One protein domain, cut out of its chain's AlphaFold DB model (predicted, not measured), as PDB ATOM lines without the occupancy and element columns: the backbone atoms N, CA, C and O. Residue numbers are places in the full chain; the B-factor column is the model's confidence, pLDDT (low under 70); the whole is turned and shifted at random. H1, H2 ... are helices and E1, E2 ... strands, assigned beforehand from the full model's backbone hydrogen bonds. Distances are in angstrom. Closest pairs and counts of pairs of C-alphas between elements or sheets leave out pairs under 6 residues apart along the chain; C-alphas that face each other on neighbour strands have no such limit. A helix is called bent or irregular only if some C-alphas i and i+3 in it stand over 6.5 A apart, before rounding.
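What this domain is: This is residues 443 to 548 of the 548 residues of an uncharacterized protein of Candidatus Magasanikbacteria bacterium CG_4_10_14_0_2_um_filter_33_14 (UniProt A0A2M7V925). A small three-stranded sheet, E1 to E3, has the long kinked helix H1 across one face, with short H3 beside H1 at the end of E3. A second long helix, H2, runs from the far end of the elongated model back toward the sheet, meeting H1 near H1's last residues; the long loop 472 to 487 links the two helices. The printed part has 106 residues, with three named helices and three named strands in the order H1 H2 E1 E2 E3 H3; the class is mixed, helices and strands. The sheet order is E1 E2 E3, all antiparallel. The whole is only just compact, close to loose, with a radius of gyration of the C-alphas of 15.6 A and spans of 50 by 30 by 21 A.

How they stand to each other: E1 (residues 510 to 513), E2 (518 to 524) and E3 (528 to 533) form a meander, each strand the antiparallel neighbour of the one before, with two hairpins. E1 and E2 stand at 148 degrees, with N 511 and O 520 within hydrogen-bond range at 2.9 A. E2 and E3 stand at 164 degrees, with N 532 and O 519 at 2.8 A. H1 (449 to 471) is on the sheet, making two layers, a helix on one face of a sheet, at a height over the sheet of 9.0 A. It lies over E1 and E2, and on the local plane it runs slantwise to the strands, at 50 degrees to E1. H1 has a kink of 48 degrees near residue 456 and is irregular: C-alphas 451 and 454 are 8.5 A apart. With residues 470 to 471 alone it touches H2 (488 to 504), the closest C-alphas being those of Leu 470 and Ala 498, 5.9 A; they form a helical hairpin, at a shallow tilt of 23 degrees, opposite ways. H2 is not on the sheet. H3 (534 to 539) only grazes the sheet with residues 534 to 537, and touches H1, the closest C-alphas being those of Gln 464 and Leu 534, 5.2 A. Their steep tilt of 68 degrees is only just short of about perpendicular. H2 and H3 are apart. Every O i to N i+4 pair is within hydrogen-bond range in H2 and H3; in H1, 15 of 19 are.

Where its parts are: H1 begins at C-alpha 449 (-28.899, -29.201, 4.800) and measures 27.6 A; H2 measures 24.4 A from C-alpha 488 (-14.335, 1.882, -24.231). E1, E2 and E3 measure 10.0, 18.8 and 16.8 A. H3, 8.7 A, ends at C-alpha 539 (-38.817, -19.171, -7.682).

The domain as a whole: The C-alphas of Lys 447 and Asn 487, 50.6 A apart, are the two farthest apart. The printed part has no cut and ends at residue 548, the chain's last. The link H1 to H2 is long; the others are tight. Mean pLDDT of the printed part is 80.1; residues 446 to 451, 475 to 483, 524 to 527 and 548 are under 70.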
ATOM      1  N   LEU A 443     -24.275 -27.976   2.190       87.88
ATOM      2  CA  LEU A 443     -25.239 -27.363   1.286       87.88
ATOM      3  C   LEU A 443     -25.734 -28.357   0.228       87.88
ATOM      4  O   LEU A 443     -26.938 -28.431  -0.046       87.88
ATOM      5  N   PHE A 444     -24.809 -29.121  -0.356       87.00
ATOM      6  CA  PHE A 444     -25.106 -30.048  -1.444       87.00
ATOM      7  C   PHE A 444     -25.522 -31.449  -0.938       87.00
ATOM      8  O   PHE A 444     -26.288 -32.132  -1.610       87.00
ATOM      9  N   SER A 445     -25.187 -31.827   0.302       78.12
ATOM     10  CA  SER A 445     -25.655 -33.067   0.947       78.12
ATOM     11  C   SER A 445     -27.096 -32.963   1.484       78.12
ATOM     12  O   SER A 445     -27.408 -32.139   2.345       78.12
ATOM     13  N   GLU A 446     -28.002 -33.838   1.024       68.38
ATOM     14  CA  GLU A 446     -29.424 -33.835   1.427       68.38
ATOM     15  C   GLU A 446     -29.662 -34.020   2.934       68.38
ATOM     16  O   GLU A 446     -30.584 -33.418   3.482       68.38
ATOM     17  N   LYS A 447     -28.841 -34.829   3.619       62.31
ATOM     18  CA  LYS A 447     -29.063 -35.186   5.034       62.31
ATOM     19  C   LYS A 447     -28.705 -34.072   6.019       62.31
ATOM     20  O   LYS A 447     -29.254 -34.040   7.110       62.31
ATOM     21  N   THR A 448     -27.784 -33.187   5.652       60.25
ATOM     22  CA  THR A 448     -27.180 -32.188   6.556       60.25
ATOM     23  C   THR A 448     -27.723 -30.774   6.343       60.25
ATOM     24  O   THR A 448     -27.614 -29.934   7.224       60.25
ATOM     25  N   ARG A 449     -28.375 -30.518   5.205       69.12
ATOM     26  CA  ARG A 449     -28.899 -29.201   4.800       69.12
ATOM     27  C   ARG A 449     -30.026 -28.656   5.688       69.12
ATOM     28  O   ARG A 449     -30.285 -27.452   5.668       69.12
ATOM     29  N   GLN A 450     -30.749 -29.518   6.405       69.12
ATOM     30  CA  GLN A 450     -31.986 -29.132   7.100       69.12
ATOM     31  C   GLN A 450     -31.745 -28.139   8.246       69.12
ATOM     32  O   GLN A 450     -32.529 -27.202   8.394       69.12
ATOM     33  N   ASP A 451     -30.631 -28.262   8.969       67.50
ATOM     34  CA  ASP A 451     -30.343 -27.440  10.153       67.50
ATOM     35  C   ASP A 451     -30.032 -25.969   9.815       67.50
ATOM     36  O   ASP A 451     -30.172 -25.087  10.661       67.50
ATOM     37  N   ASN A 452     -29.644 -25.685   8.564       79.44
ATOM     38  CA  ASN A 452     -29.217 -24.359   8.096       79.44
ATOM     39  C   ASN A 452     -29.927 -23.906   6.811       79.44
ATOM     40  O   ASN A 452     -29.478 -22.977   6.134       79.44
ATOM     41  N   LEU A 453     -31.061 -24.525   6.473       84.88
ATOM     42  CA  LEU A 453     -31.747 -24.318   5.196       84.88
ATOM     43  C   LEU A 453     -32.063 -22.840   4.910       84.88
ATOM     44  O   LEU A 453     -31.801 -22.360   3.810       84.88
ATOM     45  N   ILE A 454     -32.592 -22.106   5.895       87.25
ATOM     46  CA  ILE A 454     -32.945 -20.681   5.749       87.25
ATOM     47  C   ILE A 454     -31.697 -19.835   5.462       87.25
ATOM     48  O   ILE A 454     -31.714 -18.968   4.585       87.25
ATOM     49  N   PHE A 455     -30.601 -20.114   6.169       88.00
ATOM     50  CA  PHE A 455     -29.323 -19.431   5.988       88.00
ATOM     51  C   PHE A 455     -28.776 -19.649   4.568       88.00
ATOM     52  O   PHE A 455     -28.480 -18.681   3.863       88.00
ATOM     53  N   HIS A 456     -28.747 -20.901   4.103       90.19
ATOM     54  CA  HIS A 456     -28.311 -21.244   2.749       90.19
ATOM     55  C   HIS A 456     -29.200 -20.638   1.662       90.19
ATOM     56  O   HIS A 456     -28.692 -20.069   0.697       90.19
ATOM     57  N   LEU A 457     -30.524 -20.721   1.822       89.50
ATOM     58  CA  LEU A 457     -31.483 -20.152   0.874       89.50
ATOM     59  C   LEU A 457     -31.308 -18.645   0.715       89.50
ATOM     60  O   LEU A 457     -31.389 -18.140  -0.403       89.50
ATOM     61  N   THR A 458     -31.059 -17.934   1.813       87.69
ATOM     62  CA  THR A 458     -30.864 -16.482   1.774       87.69
ATOM     63  C   THR A 458     -29.626 -16.126   0.950       87.69
ATOM     64  O   THR A 458     -29.712 -15.311   0.035       87.69
ATOM     65  N   ILE A 459     -28.504 -16.813   1.192       87.38
ATOM     66  CA  ILE A 459     -27.263 -16.618   0.431       87.38
ATOM     67  C   ILE A 459     -27.445 -16.962  -1.055       87.38
ATOM     68  O   ILE A 459     -27.056 -16.176  -1.919       87.38
ATOM     69  N   LEU A 460     -28.054 -18.110  -1.371       89.81
ATOM     70  CA  LEU A 460     -28.250 -18.549  -2.756       89.81
ATOM     71  C   LEU A 460     -29.141 -17.593  -3.556       89.81
ATOM     72  O   LEU A 460     -28.869 -17.352  -4.729       89.81
ATOM     73  N   LYS A 461     -30.172 -17.011  -2.934       87.31
ATOM     74  CA  LYS A 461     -31.023 -16.002  -3.582       87.31
ATOM     75  C   LYS A 461     -30.267 -14.715  -3.885       87.31
ATOM     76  O   LYS A 461     -30.411 -14.181  -4.977       87.31
ATOM     77  N   THR A 462     -29.427 -14.243  -2.970       84.25
ATOM     78  CA  THR A 462     -28.560 -13.091  -3.251       84.25
ATOM     79  C   THR A 462     -27.577 -13.407  -4.377       84.25
ATOM     80  O   THR A 462     -27.402 -12.610  -5.295       84.25
ATOM     81  N   MET A 463     -26.965 -14.595  -4.366       85.69
ATOM     82  CA  MET A 463     -26.075 -15.035  -5.445       85.69
ATOM     83  C   MET A 463     -26.799 -15.120  -6.794       85.69
ATOM     84  O   MET A 463     -26.230 -14.700  -7.798       85.69
ATOM     85  N   GLN A 464     -28.051 -15.592  -6.816       88.69
ATOM     86  CA  GLN A 464     -28.901 -15.632  -8.013       88.69
ATOM     87  C   GLN A 464     -29.029 -14.257  -8.673       88.69
ATOM     88  O   GLN A 464     -28.986 -14.171  -9.898       88.69
ATOM     89  N   GLU A 465     -29.197 -13.205  -7.870       82.00
ATOM     90  CA  GLU A 465     -29.381 -11.832  -8.344       82.00
ATOM     91  C   GLU A 465     -28.059 -11.180  -8.767       82.00
ATOM     92  O   GLU A 465     -28.016 -10.432  -9.749       82.00
ATOM     93  N   ASN A 466     -26.978 -11.472  -8.042       80.62
ATOM     94  CA  ASN A 466     -25.731 -10.717  -8.132       80.62
ATOM     95  C   ASN A 466     -24.697 -11.354  -9.072       80.62
ATOM     96  O   ASN A 466     -23.991 -10.631  -9.777       80.62
ATOM     97  N   LEU A 467     -24.624 -12.686  -9.153       83.62
ATOM     98  CA  LEU A 467     -23.663 -13.374 -10.027       83.62
ATOM     99  C   LEU A 467     -23.849 -13.046 -11.520       83.62
ATOM    100  O   LEU A 467     -22.842 -12.755 -12.170       83.62
ATOM    101  N   PRO A 468     -25.077 -12.995 -12.080       84.88
ATOM    102  CA  PRO A 468     -25.267 -12.611 -13.480       84.88
ATOM    103  C   PRO A 468     -24.792 -11.185 -13.774       84.88
ATOM    104  O   PRO A 468     -24.165 -10.943 -14.805       84.88
ATOM    105  N   LYS A 469     -25.054 -10.242 -12.856       80.88
ATOM    106  CA  LYS A 469     -24.612  -8.842 -12.971       80.88
ATOM    107  C   LYS A 469     -23.085  -8.758 -13.013       80.88
ATOM    108  O   LYS A 469     -22.522  -8.106 -13.895       80.88
ATOM    109  N   LEU A 470     -22.417  -9.478 -12.112       78.44
ATOM    110  CA  LEU A 470     -20.962  -9.539 -12.072       78.44
ATOM    111  C   LEU A 470     -20.385 -10.203 -13.337       78.44
ATOM    112  O   LEU A 470     -19.426  -9.692 -13.913       78.44
ATOM    113  N   ALA A 471     -21.008 -11.274 -13.838       79.38
ATOM    114  CA  ALA A 471     -20.574 -11.978 -15.047       79.38
ATOM    115  C   ALA A 471     -20.615 -11.111 -16.321       79.38
ATOM    116  O   ALA A 471     -19.808 -11.321 -17.230       79.38
ATOM    117  N   VAL A 472     -21.510 -10.117 -16.392       79.81
ATOM    118  CA  VAL A 472     -21.581  -9.161 -17.517       79.81
ATOM    119  C   VAL A 472     -20.709  -7.915 -17.327       79.81
ATOM    120  O   VAL A 472     -20.675  -7.047 -18.201       79.81
ATOM    121  N   GLY A 473     -19.963  -7.834 -16.223       71.69
ATOM    122  CA  GLY A 473     -19.017  -6.755 -15.960       71.69
ATOM    123  C   GLY A 473     -19.497  -5.699 -14.971       71.69
ATOM    124  O   GLY A 473     -18.769  -4.740 -14.754       71.69
ATOM    125  N   LYS A 474     -20.681  -5.828 -14.358       72.62
ATOM    126  CA  LYS A 474     -21.131  -4.860 -13.348       72.62
ATOM    127  C   LYS A 474     -20.408  -5.130 -12.029       72.62
ATOM    128  O   LYS A 474     -20.754  -6.057 -11.302       72.62
ATOM    129  N   ILE A 475     -19.364  -4.349 -11.766       69.81
ATOM    130  CA  ILE A 475     -18.669  -4.299 -10.472       69.81
ATOM    131  C   ILE A 475     -19.363  -3.307  -9.529       69.81
ATOM    132  O   ILE A 475     -20.362  -2.700  -9.909       69.81
ATOM    133  N   GLN A 476     -18.864  -3.180  -8.301       63.53
ATOM    134  CA  GLN A 476     -19.502  -2.455  -7.198       63.53
ATOM    135  C   GLN A 476     -19.997  -1.049  -7.572       63.53
ATOM    136  O   GLN A 476     -21.121  -0.700  -7.227       63.53
ATOM    137  N   GLU A 477     -19.212  -0.282  -8.330       58.84
ATOM    138  CA  GLU A 477     -19.553   1.081  -8.756       58.84
ATOM    139  C   GLU A 477     -20.735   1.139  -9.747       58.84
ATOM    140  O   GLU A 477     -21.366   2.176  -9.885       58.84
ATOM    141  N   TYR A 478     -21.065   0.022 -10.406       60.31
ATOM    142  CA  TYR A 478     -22.057  -0.065 -11.488       60.31
ATOM    143  C   TYR A 478     -23.142  -1.122 -11.231       60.31
ATOM    144  O   TYR A 478     -23.882  -1.499 -12.144       60.31
ATOM    145  N   PHE A 479     -23.224  -1.651 -10.006       64.38
ATOM    146  CA  PHE A 479     -24.048  -2.823  -9.690       64.38
ATOM    147  C   PHE A 479     -25.555  -2.557  -9.836       64.38
ATOM    148  O   PHE A 479     -26.303  -3.423 -10.310       64.38
ATOM    149  N   ASP A 480     -25.965  -1.333  -9.496       58.72
ATOM    150  CA  ASP A 480     -27.335  -0.824  -9.628       58.72
ATOM    151  C   ASP A 480     -27.474   0.236 -10.733       58.72
ATOM    152  O   ASP A 480     -28.578   0.705 -11.016       58.72
ATOM    153  N   GLU A 481     -26.380   0.578 -11.419       62.31
ATOM    154  CA  GLU A 481     -26.441   1.484 -12.558       62.31
ATOM    155  C   GLU A 481     -27.041   0.787 -13.786       62.31
ATOM    156  O   GLU A 481     -26.767  -0.380 -14.105       62.31
ATOM    157  N   ILE A 482     -27.887   1.530 -14.503       59.75
ATOM    158  CA  ILE A 482     -28.543   1.049 -15.722       59.75
ATOM    159  C   ILE A 482     -27.485   0.778 -16.802       59.75
ATOM    160  O   ILE A 482     -27.556  -0.249 -17.480       59.75
ATOM    161  N   ASN A 483     -26.461   1.634 -16.889       59.91
ATOM    162  CA  ASN A 483     -25.427   1.596 -17.917       59.91
ATOM    163  C   ASN A 483     -24.028   1.444 -17.305       59.91
ATOM    164  O   ASN A 483     -23.741   1.992 -16.251       59.91
ATOM    165  N   LEU A 484     -23.157   0.712 -18.001       70.44
ATOM    166  CA  LEU A 484     -21.709   0.727 -17.766       70.44
ATOM    167  C   LEU A 484     -21.119   2.085 -18.210       70.44
ATOM    168  O   LEU A 484     -21.798   2.819 -18.940       70.44
ATOM    169  N   PRO A 485     -19.870   2.428 -17.830       72.75
ATOM    170  CA  PRO A 485     -19.220   3.633 -18.344       72.75
ATOM    171  C   PRO A 485     -19.247   3.637 -19.879       72.75
ATOM    172  O   PRO A 485     -19.151   2.588 -20.504       72.75
ATOM    173  N   GLN A 486     -19.425   4.806 -20.497       74.56
ATOM    174  CA  GLN A 486     -19.587   4.905 -21.959       74.56
ATOM    175  C   GLN A 486     -18.256   4.853 -22.724       74.56
ATOM    176  O   GLN A 486     -18.243   4.601 -23.925       74.56
ATOM    177  N   ASN A 487     -17.143   5.094 -22.032       83.81
ATOM    178  CA  ASN A 487     -15.798   5.057 -22.591       83.81
ATOM    179  C   ASN A 487     -15.307   3.605 -22.740       83.81
ATOM    180  O   ASN A 487     -15.349   2.833 -21.781       83.81
ATOM    181  N   GLU A 488     -14.811   3.238 -23.924       79.12
ATOM    182  CA  GLU A 488     -14.335   1.882 -24.231       79.12
ATOM    183  C   GLU A 488     -13.207   1.407 -23.300       79.12
ATOM    184  O   GLU A 488     -13.209   0.243 -22.881       79.12
ATOM    185  N   ASP A 489     -12.281   2.297 -22.929       79.50
ATOM    186  CA  ASP A 489     -11.178   1.961 -22.020       79.50
ATOM    187  C   ASP A 489     -11.693   1.649 -20.607       79.50
ATOM    188  O   ASP A 489     -11.283   0.659 -19.991       79.50
ATOM    189  N   ASP A 490     -12.669   2.421 -20.128       77.06
ATOM    190  CA  ASP A 490     -13.282   2.228 -18.814       77.06
ATOM    191  C   ASP A 490     -14.133   0.948 -18.778       77.06
ATOM    192  O   ASP A 490     -14.048   0.176 -17.820       77.06
ATOM    193  N   ILE A 491     -14.872   0.637 -19.855       81.56
ATOM    194  CA  ILE A 491     -15.598  -0.640 -20.001       81.56
ATOM    195  C   ILE A 491     -14.629  -1.817 -19.909       81.56
ATOM    196  O   ILE A 491     -14.917  -2.817 -19.244       81.56
ATOM    197  N   LYS A 492     -13.481  -1.726 -20.587       81.75
ATOM    198  CA  LYS A 492     -12.475  -2.790 -20.594       81.75
ATOM    199  C   LYS A 492     -11.873  -2.991 -19.206       81.75
ATOM    200  O   LYS A 492     -11.743  -4.134 -18.766       81.75
ATOM    201  N   ILE A 493     -11.555  -1.909 -18.494       80.81
ATOM    202  CA  ILE A 493     -11.057  -1.963 -17.111       80.81
ATOM    203  C   ILE A 493     -12.087  -2.632 -16.196       80.81
ATOM    204  O   ILE A 493     -11.747  -3.556 -15.455       80.81
ATOM    205  N   VAL A 494     -13.347  -2.210 -16.282       78.50
ATOM    206  CA  VAL A 494     -14.449  -2.723 -15.463       78.50
ATOM    207  C   VAL A 494     -14.710  -4.210 -15.730       78.50
ATOM    208  O   VAL A 494     -14.763  -5.005 -14.790       78.50
ATOM    209  N   LYS A 495     -14.762  -4.631 -17.000       81.31
ATOM    210  CA  LYS A 495     -14.915  -6.048 -17.374       81.31
ATOM    211  C   LYS A 495     -13.742  -6.908 -16.913       81.31
ATOM    212  O   LYS A 495     -13.970  -7.993 -16.384       81.31
ATOM    213  N   ASN A 496     -12.507  -6.427 -17.057       80.69
ATOM    214  CA  ASN A 496     -11.322  -7.150 -16.587       80.69
ATOM    215  C   ASN A 496     -11.338  -7.324 -15.061       80.69
ATOM    216  O   ASN A 496     -11.006  -8.396 -14.556       80.69
ATOM    217  N   ARG A 497     -11.757  -6.293 -14.315       75.31
ATOM    218  CA  ARG A 497     -11.937  -6.381 -12.858       75.31
ATOM    219  C   ARG A 497     -13.021  -7.388 -12.487       75.31
ATOM    220  O   ARG A 497     -12.776  -8.233 -11.635       75.31
ATOM    221  N   ALA A 498     -14.176  -7.347 -13.147       76.50
ATOM    222  CA  ALA A 498     -15.265  -8.289 -12.903       76.50
ATOM    223  C   ALA A 498     -14.855  -9.742 -13.177       76.50
ATOM    224  O   ALA A 498     -15.124 -10.622 -12.366       76.50
ATOM    225  N   GLN A 499     -14.151  -9.986 -14.287       77.38
ATOM    226  CA  GLN A 499     -13.616 -11.307 -14.623       77.38
ATOM    227  C   GLN A 499     -12.638 -11.812 -13.564       77.38
ATOM    228  O   GLN A 499     -12.721 -12.973 -13.176       77.38
ATOM    229  N   LYS A 500     -11.762 -10.937 -13.059       75.56
ATOM    230  CA  LYS A 500     -10.848 -11.271 -11.963       75.56
ATOM    231  C   LYS A 500     -11.597 -11.598 -10.666       75.56
ATOM    232  O   LYS A 500     -11.278 -12.567  -9.995       75.56
ATOM    233  N   ILE A 501     -12.636 -10.837 -10.318       74.50
ATOM    234  CA  ILE A 501     -13.464 -11.158  -9.144       74.50
ATOM    235  C   ILE A 501     -14.137 -12.525  -9.337       74.50
ATOM    236  O   ILE A 501     -14.090 -13.359  -8.438       74.50
ATOM    237  N   MET A 502     -14.709 -12.787 -10.515       76.50
ATOM    238  CA  MET A 502     -15.353 -14.065 -10.839       76.50
ATOM    239  C   MET A 502     -14.393 -15.258 -10.806       76.50
ATOM    240  O   MET A 502     -14.816 -16.347 -10.420       76.50
ATOM    241  N   SER A 503     -13.123 -15.085 -11.186       72.62
ATOM    242  CA  SER A 503     -12.126 -16.157 -11.078       72.62
ATOM    243  C   SER A 503     -11.745 -16.464  -9.633       72.62
ATOM    244  O   SER A 503     -11.419 -17.605  -9.314       72.62
ATOM    245  N   ASP A 504     -11.811 -15.462  -8.756       71.31
ATOM    246  CA  ASP A 504     -11.270 -15.552  -7.398       71.31
ATOM    247  C   ASP A 504     -12.350 -15.904  -6.357       71.31
ATOM    248  O   ASP A 504     -12.048 -16.392  -5.263       71.31
ATOM    249  N   ILE A 505     -13.626 -15.694  -6.689       76.44
ATOM    250  CA  ILE A 505     -14.742 -15.792  -5.743       76.44
ATOM    251  C   ILE A 505     -15.176 -17.219  -5.396       76.44
ATOM    252  O   ILE A 505     -15.767 -17.447  -4.340       76.44
ATOM    253  N   PHE A 506     -14.859 -18.200  -6.234       79.50
ATOM    254  CA  PHE A 506     -15.182 -19.597  -5.959       79.50
ATOM    255  C   PHE A 506     -13.923 -20.407  -5.617       79.50
ATOM    256  O   PHE A 506     -12.820 -20.101  -6.088       79.50
ATOM    257  N   PRO A 507     -14.034 -21.421  -4.743       76.94
ATOM    258  CA  PRO A 507     -13.005 -22.448  -4.625       76.94
ATOM    259  C   PRO A 507     -12.925 -23.293  -5.904       76.94
ATOM    260  O   PRO A 507     -13.892 -23.375  -6.651       76.94
ATOM    261  N   LEU A 508     -11.810 -24.001  -6.116       77.50
ATOM    262  CA  LEU A 508     -11.634 -24.901  -7.271       77.50
ATOM    263  C   LEU A 508     -12.704 -26.005  -7.362       77.50
ATOM    264  O   LEU A 508     -12.966 -26.526  -8.443       77.50
ATOM    265  N   SER A 509     -13.310 -26.371  -6.231       79.19
ATOM    266  CA  SER A 509     -14.393 -27.352  -6.149       79.19
ATOM    267  C   SER A 509     -15.767 -26.781  -6.498       79.19
ATOM    268  O   SER A 509     -16.736 -27.532  -6.491       79.19
ATOM    269  N   VAL A 510     -15.881 -25.482  -6.791       86.81
ATOM    270  CA  VAL A 510     -17.149 -24.839  -7.136       86.81
ATOM    271  C   VAL A 510     -17.032 -24.133  -8.475       86.81
ATOM    272  O   VAL A 510     -16.119 -23.347  -8.710       86.81
ATOM    273  N   PHE A 511     -17.999 -24.388  -9.346       89.00
ATOM    274  CA  PHE A 511     -18.103 -23.739 -10.642       89.00
ATOM    275  C   PHE A 511     -19.439 -23.019 -10.768       89.00
ATOM    276  O   PHE A 511     -20.487 -23.587 -10.464       89.00
ATOM    277  N   TYR A 512     -19.394 -21.778 -11.246       90.06
ATOM    278  CA  TYR A 512     -20.581 -21.028 -11.624       90.06
ATOM    279  C   TYR A 512     -20.765 -21.053 -13.141       90.06
ATOM    280  O   TYR A 512     -19.910 -20.567 -13.886       90.06
ATOM    281  N   ASP A 513     -21.901 -21.584 -13.582       89.94
ATOM    282  CA  ASP A 513     -22.341 -21.525 -14.973       89.94
ATOM    283  C   ASP A 513     -23.206 -20.276 -15.169       89.94
ATOM    284  O   ASP A 513     -24.337 -20.199 -14.676       89.94
ATOM    285  N   LYS A 514     -22.667 -19.300 -15.904       87.62
ATOM    286  CA  LYS A 514     -23.346 -18.036 -16.214       87.62
ATOM    287  C   LYS A 514     -24.561 -18.209 -17.131       87.62
ATOM    288  O   LYS A 514     -25.489 -17.414 -17.038       87.62
ATOM    289  N   ASP A 515     -24.550 -19.212 -18.011       87.69
ATOM    290  CA  ASP A 515     -25.574 -19.383 -19.043       87.69
ATOM    291  C   ASP A 515     -26.807 -20.059 -18.434       87.69
ATOM    292  O   ASP A 515     -27.942 -19.658 -18.691       87.69
ATOM    293  N   LYS A 516     -26.581 -21.031 -17.541       89.88
ATOM    294  CA  LYS A 516     -27.643 -21.680 -16.754       89.88
ATOM    295  C   LYS A 516     -28.009 -20.938 -15.463       89.88
ATOM    296  O   LYS A 516     -28.995 -21.291 -14.821       89.88
ATOM    297  N   ASN A 517     -27.211 -19.950 -15.053       91.00
ATOM    298  CA  ASN A 517     -27.237 -19.352 -13.715       91.00
ATOM    299  C   ASN A 517     -27.280 -20.428 -12.612       91.00
ATOM    300  O   ASN A 517     -28.235 -20.524 -11.836       91.00
ATOM    301  N   SER A 518     -26.262 -21.287 -12.584       93.56
ATOM    302  CA  SER A 518     -26.201 -22.444 -11.683       93.56
ATOM    303  C   SER A 518     -24.851 -22.557 -10.981       93.56
ATOM    304  O   SER A 518     -23.839 -22.065 -11.479       93.56
ATOM    305  N   ILE A 519     -24.837 -23.193  -9.808       93.00
ATOM    306  CA  ILE A 519     -23.618 -23.452  -9.034       93.00
ATOM    307  C   ILE A 519     -23.428 -24.958  -8.921       93.00
ATOM    308  O   ILE A 519     -24.285 -25.654  -8.387       93.00
ATOM    309  N   THR A 520     -22.289 -25.449  -9.393       91.81
ATOM    310  CA  THR A 520     -21.903 -26.859  -9.340       91.81
ATOM    311  C   THR A 520     -20.829 -27.065  -8.281       91.81
ATOM    312  O   THR A 520     -19.842 -26.332  -8.275       91.81
ATOM    313  N   TYR A 521     -21.001 -28.060  -7.410       89.69
ATOM    314  CA  TYR A 521     -20.007 -28.485  -6.423       89.69
ATOM    315  C   TYR A 521     -19.439 -29.855  -6.800       89.69
ATOM    316  O   TYR A 521     -20.197 -30.800  -7.007       89.69
ATOM    317  N   PHE A 522     -18.114 -29.966  -6.869       87.25
ATOM    318  CA  PHE A 522     -17.385 -31.190  -7.203       87.25
ATOM    319  C   PHE A 522     -16.859 -31.866  -5.930       87.25
ATOM    320  O   PHE A 522     -15.983 -31.323  -5.255       87.25
ATOM    321  N   TYR A 523     -17.355 -33.068  -5.620       79.19
ATOM    322  CA  TYR A 523     -16.954 -33.832  -4.430       79.19
ATOM    323  C   TYR A 523     -15.609 -34.550  -4.612       79.19
ATOM    324  O   TYR A 523     -14.806 -34.611  -3.684       79.19
ATOM    325  N   SER A 524     -15.351 -35.105  -5.804       69.75
ATOM    326  CA  SER A 524     -14.079 -35.752  -6.156       69.75
ATOM    327  C   SER A 524     -13.896 -35.799  -7.679       69.75
ATOM    328  O   SER A 524     -14.464 -36.656  -8.358       69.75
ATOM    329  N   GLY A 525     -13.102 -34.885  -8.239       60.88
ATOM    330  CA  GLY A 525     -12.942 -34.774  -9.696       60.88
ATOM    331  C   GLY A 525     -14.224 -34.319 -10.412       60.88
ATOM    332  O   GLY A 525     -15.185 -33.897  -9.779       60.88
ATOM    333  N   LYS A 526     -14.233 -34.370 -11.753       63.56
ATOM    334  CA  LYS A 526     -15.349 -33.843 -12.570       63.56
ATOM    335  C   LYS A 526     -16.598 -34.735 -12.588       63.56
ATOM    336  O   LYS A 526     -17.680 -34.252 -12.909       63.56
ATOM    337  N   GLU A 527     -16.464 -36.016 -12.258       65.88
ATOM    338  CA  GLU A 527     -17.537 -37.008 -12.422       65.88
ATOM    339  C   GLU A 527     -18.560 -36.974 -11.277       65.88
ATOM    340  O   GLU A 527     -19.759 -37.063 -11.522       65.88
ATOM    341  N   ASN A 528     -18.110 -36.749 -10.038       80.81
ATOM    342  CA  ASN A 528     -18.989 -36.644  -8.873       80.81
ATOM    343  C   ASN A 528     -19.253 -35.179  -8.534       80.81
ATOM    344  O   ASN A 528     -18.491 -34.559  -7.787       80.81
ATOM    345  N   HIS A 529     -20.345 -34.642  -9.068       86.62
ATOM    346  CA  HIS A 529     -20.787 -33.278  -8.807       86.62
ATOM    347  C   HIS A 529     -22.289 -33.206  -8.590       86.62
ATOM    348  O   HIS A 529     -23.014 -34.040  -9.118       86.62
ATOM    349  N   ASP A 530     -22.749 -32.200  -7.863       90.56
ATOM    350  CA  ASP A 530     -24.159 -31.825  -7.812       90.56
ATOM    351  C   ASP A 530     -24.296 -30.352  -8.193       90.56
ATOM    352  O   ASP A 530     -23.422 -29.536  -7.886       90.56
ATOM    353  N   THR A 531     -25.395 -30.010  -8.861       92.81
ATOM    354  CA  THR A 531     -25.618 -28.672  -9.417       92.81
ATOM    355  C   THR A 531     -26.898 -28.080  -8.857       92.81
ATOM    356  O   THR A 531     -27.954 -28.694  -8.951       92.81
ATOM    357  N   ILE A 532     -26.806 -26.882  -8.281       93.31
ATOM    358  CA  ILE A 532     -27.942 -26.097  -7.794       93.31
ATOM    359  C   ILE A 532     -28.349 -25.093  -8.871       93.31
ATOM    360  O   ILE A 532     -27.539 -24.274  -9.314       93.31
ATOM    361  N   LEU A 533     -29.627 -25.112  -9.241       94.38
ATOM    362  CA  LEU A 533     -30.232 -24.169 -10.179       94.38
ATOM    363  C   LEU A 533     -30.696 -22.928  -9.404       94.38
ATOM    364  O   LEU A 533     -31.653 -22.994  -8.627       94.38
ATOM    365  N   LEU A 534     -30.009 -21.790  -9.572       92.38
ATOM    366  CA  LEU A 534     -30.255 -20.604  -8.741       92.38
ATOM    367  C   LEU A 534     -31.611 -19.953  -9.040       92.38
ATOM    368  O   LEU A 534     -32.310 -19.547  -8.111       92.38
ATOM    369  N   ASN A 535     -32.000 -19.887 -10.318       92.38
ATOM    370  CA  ASN A 535     -33.291 -19.326 -10.736       92.38
ATOM    371  C   ASN A 535     -34.458 -20.112 -10.119       92.38
ATOM    372  O   ASN A 535     -35.280 -19.542  -9.404       92.38
ATOM    373  N   GLU A 536     -34.459 -21.433 -10.295       91.81
ATOM    374  CA  GLU A 536     -35.488 -22.312  -9.728       91.81
ATOM    375  C   GLU A 536     -35.478 -22.291  -8.195       91.81
ATOM    376  O   GLU A 536     -36.534 -22.331  -7.562       91.81
ATOM    377  N   THR A 537     -34.292 -22.161  -7.585       89.06
ATOM    378  CA  THR A 537     -34.153 -22.042  -6.128       89.06
ATOM    379  C   THR A 537     -34.857 -20.800  -5.578       89.06
ATOM    380  O   THR A 537     -35.502 -20.852  -4.525       89.06
ATOM    381  N   LYS A 538     -34.768 -19.676  -6.297       87.75
ATOM    382  CA  LYS A 538     -35.467 -18.442  -5.935       87.75
ATOM    383  C   LYS A 538     -36.973 -18.559  -6.147       87.75
ATOM    384  O   LYS A 538     -37.721 -18.225  -5.229       87.75
ATOM    385  N   GLU A 539     -37.400 -19.044  -7.310       89.88
ATOM    386  CA  GLU A 539     -38.817 -19.171  -7.682       89.88
ATOM    387  C   GLU A 539     -39.586 -20.109  -6.750       89.88
ATOM    388  O   GLU A 539     -40.682 -19.788  -6.296       89.88
ATOM    389  N   GLN A 540     -38.998 -21.261  -6.423       88.69
ATOM    390  CA  GLN A 540     -39.652 -22.293  -5.618       88.69
ATOM    391  C   GLN A 540     -39.389 -22.136  -4.114       88.69
ATOM    392  O   GLN A 540     -39.897 -22.927  -3.319       88.69
ATOM    393  N   ASN A 541     -38.585 -21.141  -3.718       87.19
ATOM    394  CA  ASN A 541     -38.180 -20.886  -2.334       87.19
ATOM    395  C   ASN A 541     -37.619 -22.132  -1.610       87.19
ATOM    396  O   ASN A 541     -37.846 -22.339  -0.417       87.19
ATOM    397  N   LYS A 542     -36.898 -22.983  -2.339       89.56
ATOM    398  CA  LYS A 542     -36.256 -24.211  -1.841       89.56
ATOM    399  C   LYS A 542     -35.009 -24.483  -2.671       89.56
ATOM    400  O   LYS A 542     -34.953 -24.049  -3.808       89.56
ATOM    401  N   ILE A 543     -34.026 -25.203  -2.142       88.25
ATOM    402  CA  ILE A 543     -32.805 -25.508  -2.903       88.25
ATOM    403  C   ILE A 543     -33.149 -26.558  -3.964       88.25
ATOM    404  O   ILE A 543     -33.560 -27.666  -3.611       88.25
ATOM    405  N   VAL A 544     -33.009 -26.197  -5.244       90.06
ATOM    406  CA  VAL A 544     -33.349 -27.058  -6.387       90.06
ATOM    407  C   VAL A 544     -32.081 -27.543  -7.078       90.06
ATOM    408  O   VAL A 544     -31.220 -26.740  -7.433       90.06
ATOM    409  N   PHE A 545     -31.987 -28.859  -7.267       89.88
ATOM    410  CA  PHE A 545     -30.862 -29.512  -7.928       89.88
ATOM    411  C   PHE A 545     -31.210 -29.864  -9.373       89.88
ATOM    412  O   PHE A 545     -32.341 -30.268  -9.657       89.88
ATOM    413  N   GLU A 546     -30.231 -29.746 -10.268       89.31
ATOM    414  CA  GLU A 546     -30.326 -30.294 -11.619       89.31
ATOM    415  C   GLU A 546     -30.484 -31.816 -11.508       89.31
ATOM    416  O   GLU A 546     -29.702 -32.497 -10.838       89.31
ATOM    417  N   LYS A 547     -31.545 -32.357 -12.115       75.88
ATOM    418  CA  LYS A 547     -31.761 -33.805 -12.147       75.88
ATOM    419  C   LYS A 547     -30.699 -34.429 -13.051       75.88
ATOM    420  O   LYS A 547     -30.595 -34.031 -14.209       75.88
ATOM    421  N   LYS A 548     -29.944 -35.382 -12.506       61.38
ATOM    422  CA  LYS A 548     -28.997 -36.211 -13.260       61.38
ATOM    423  C   LYS A 548     -29.706 -37.167 -14.207       61.38
ATOM    424  O   LYS A 548     -30.763 -37.709 -13.801       61.38
TER     425      LYS A 548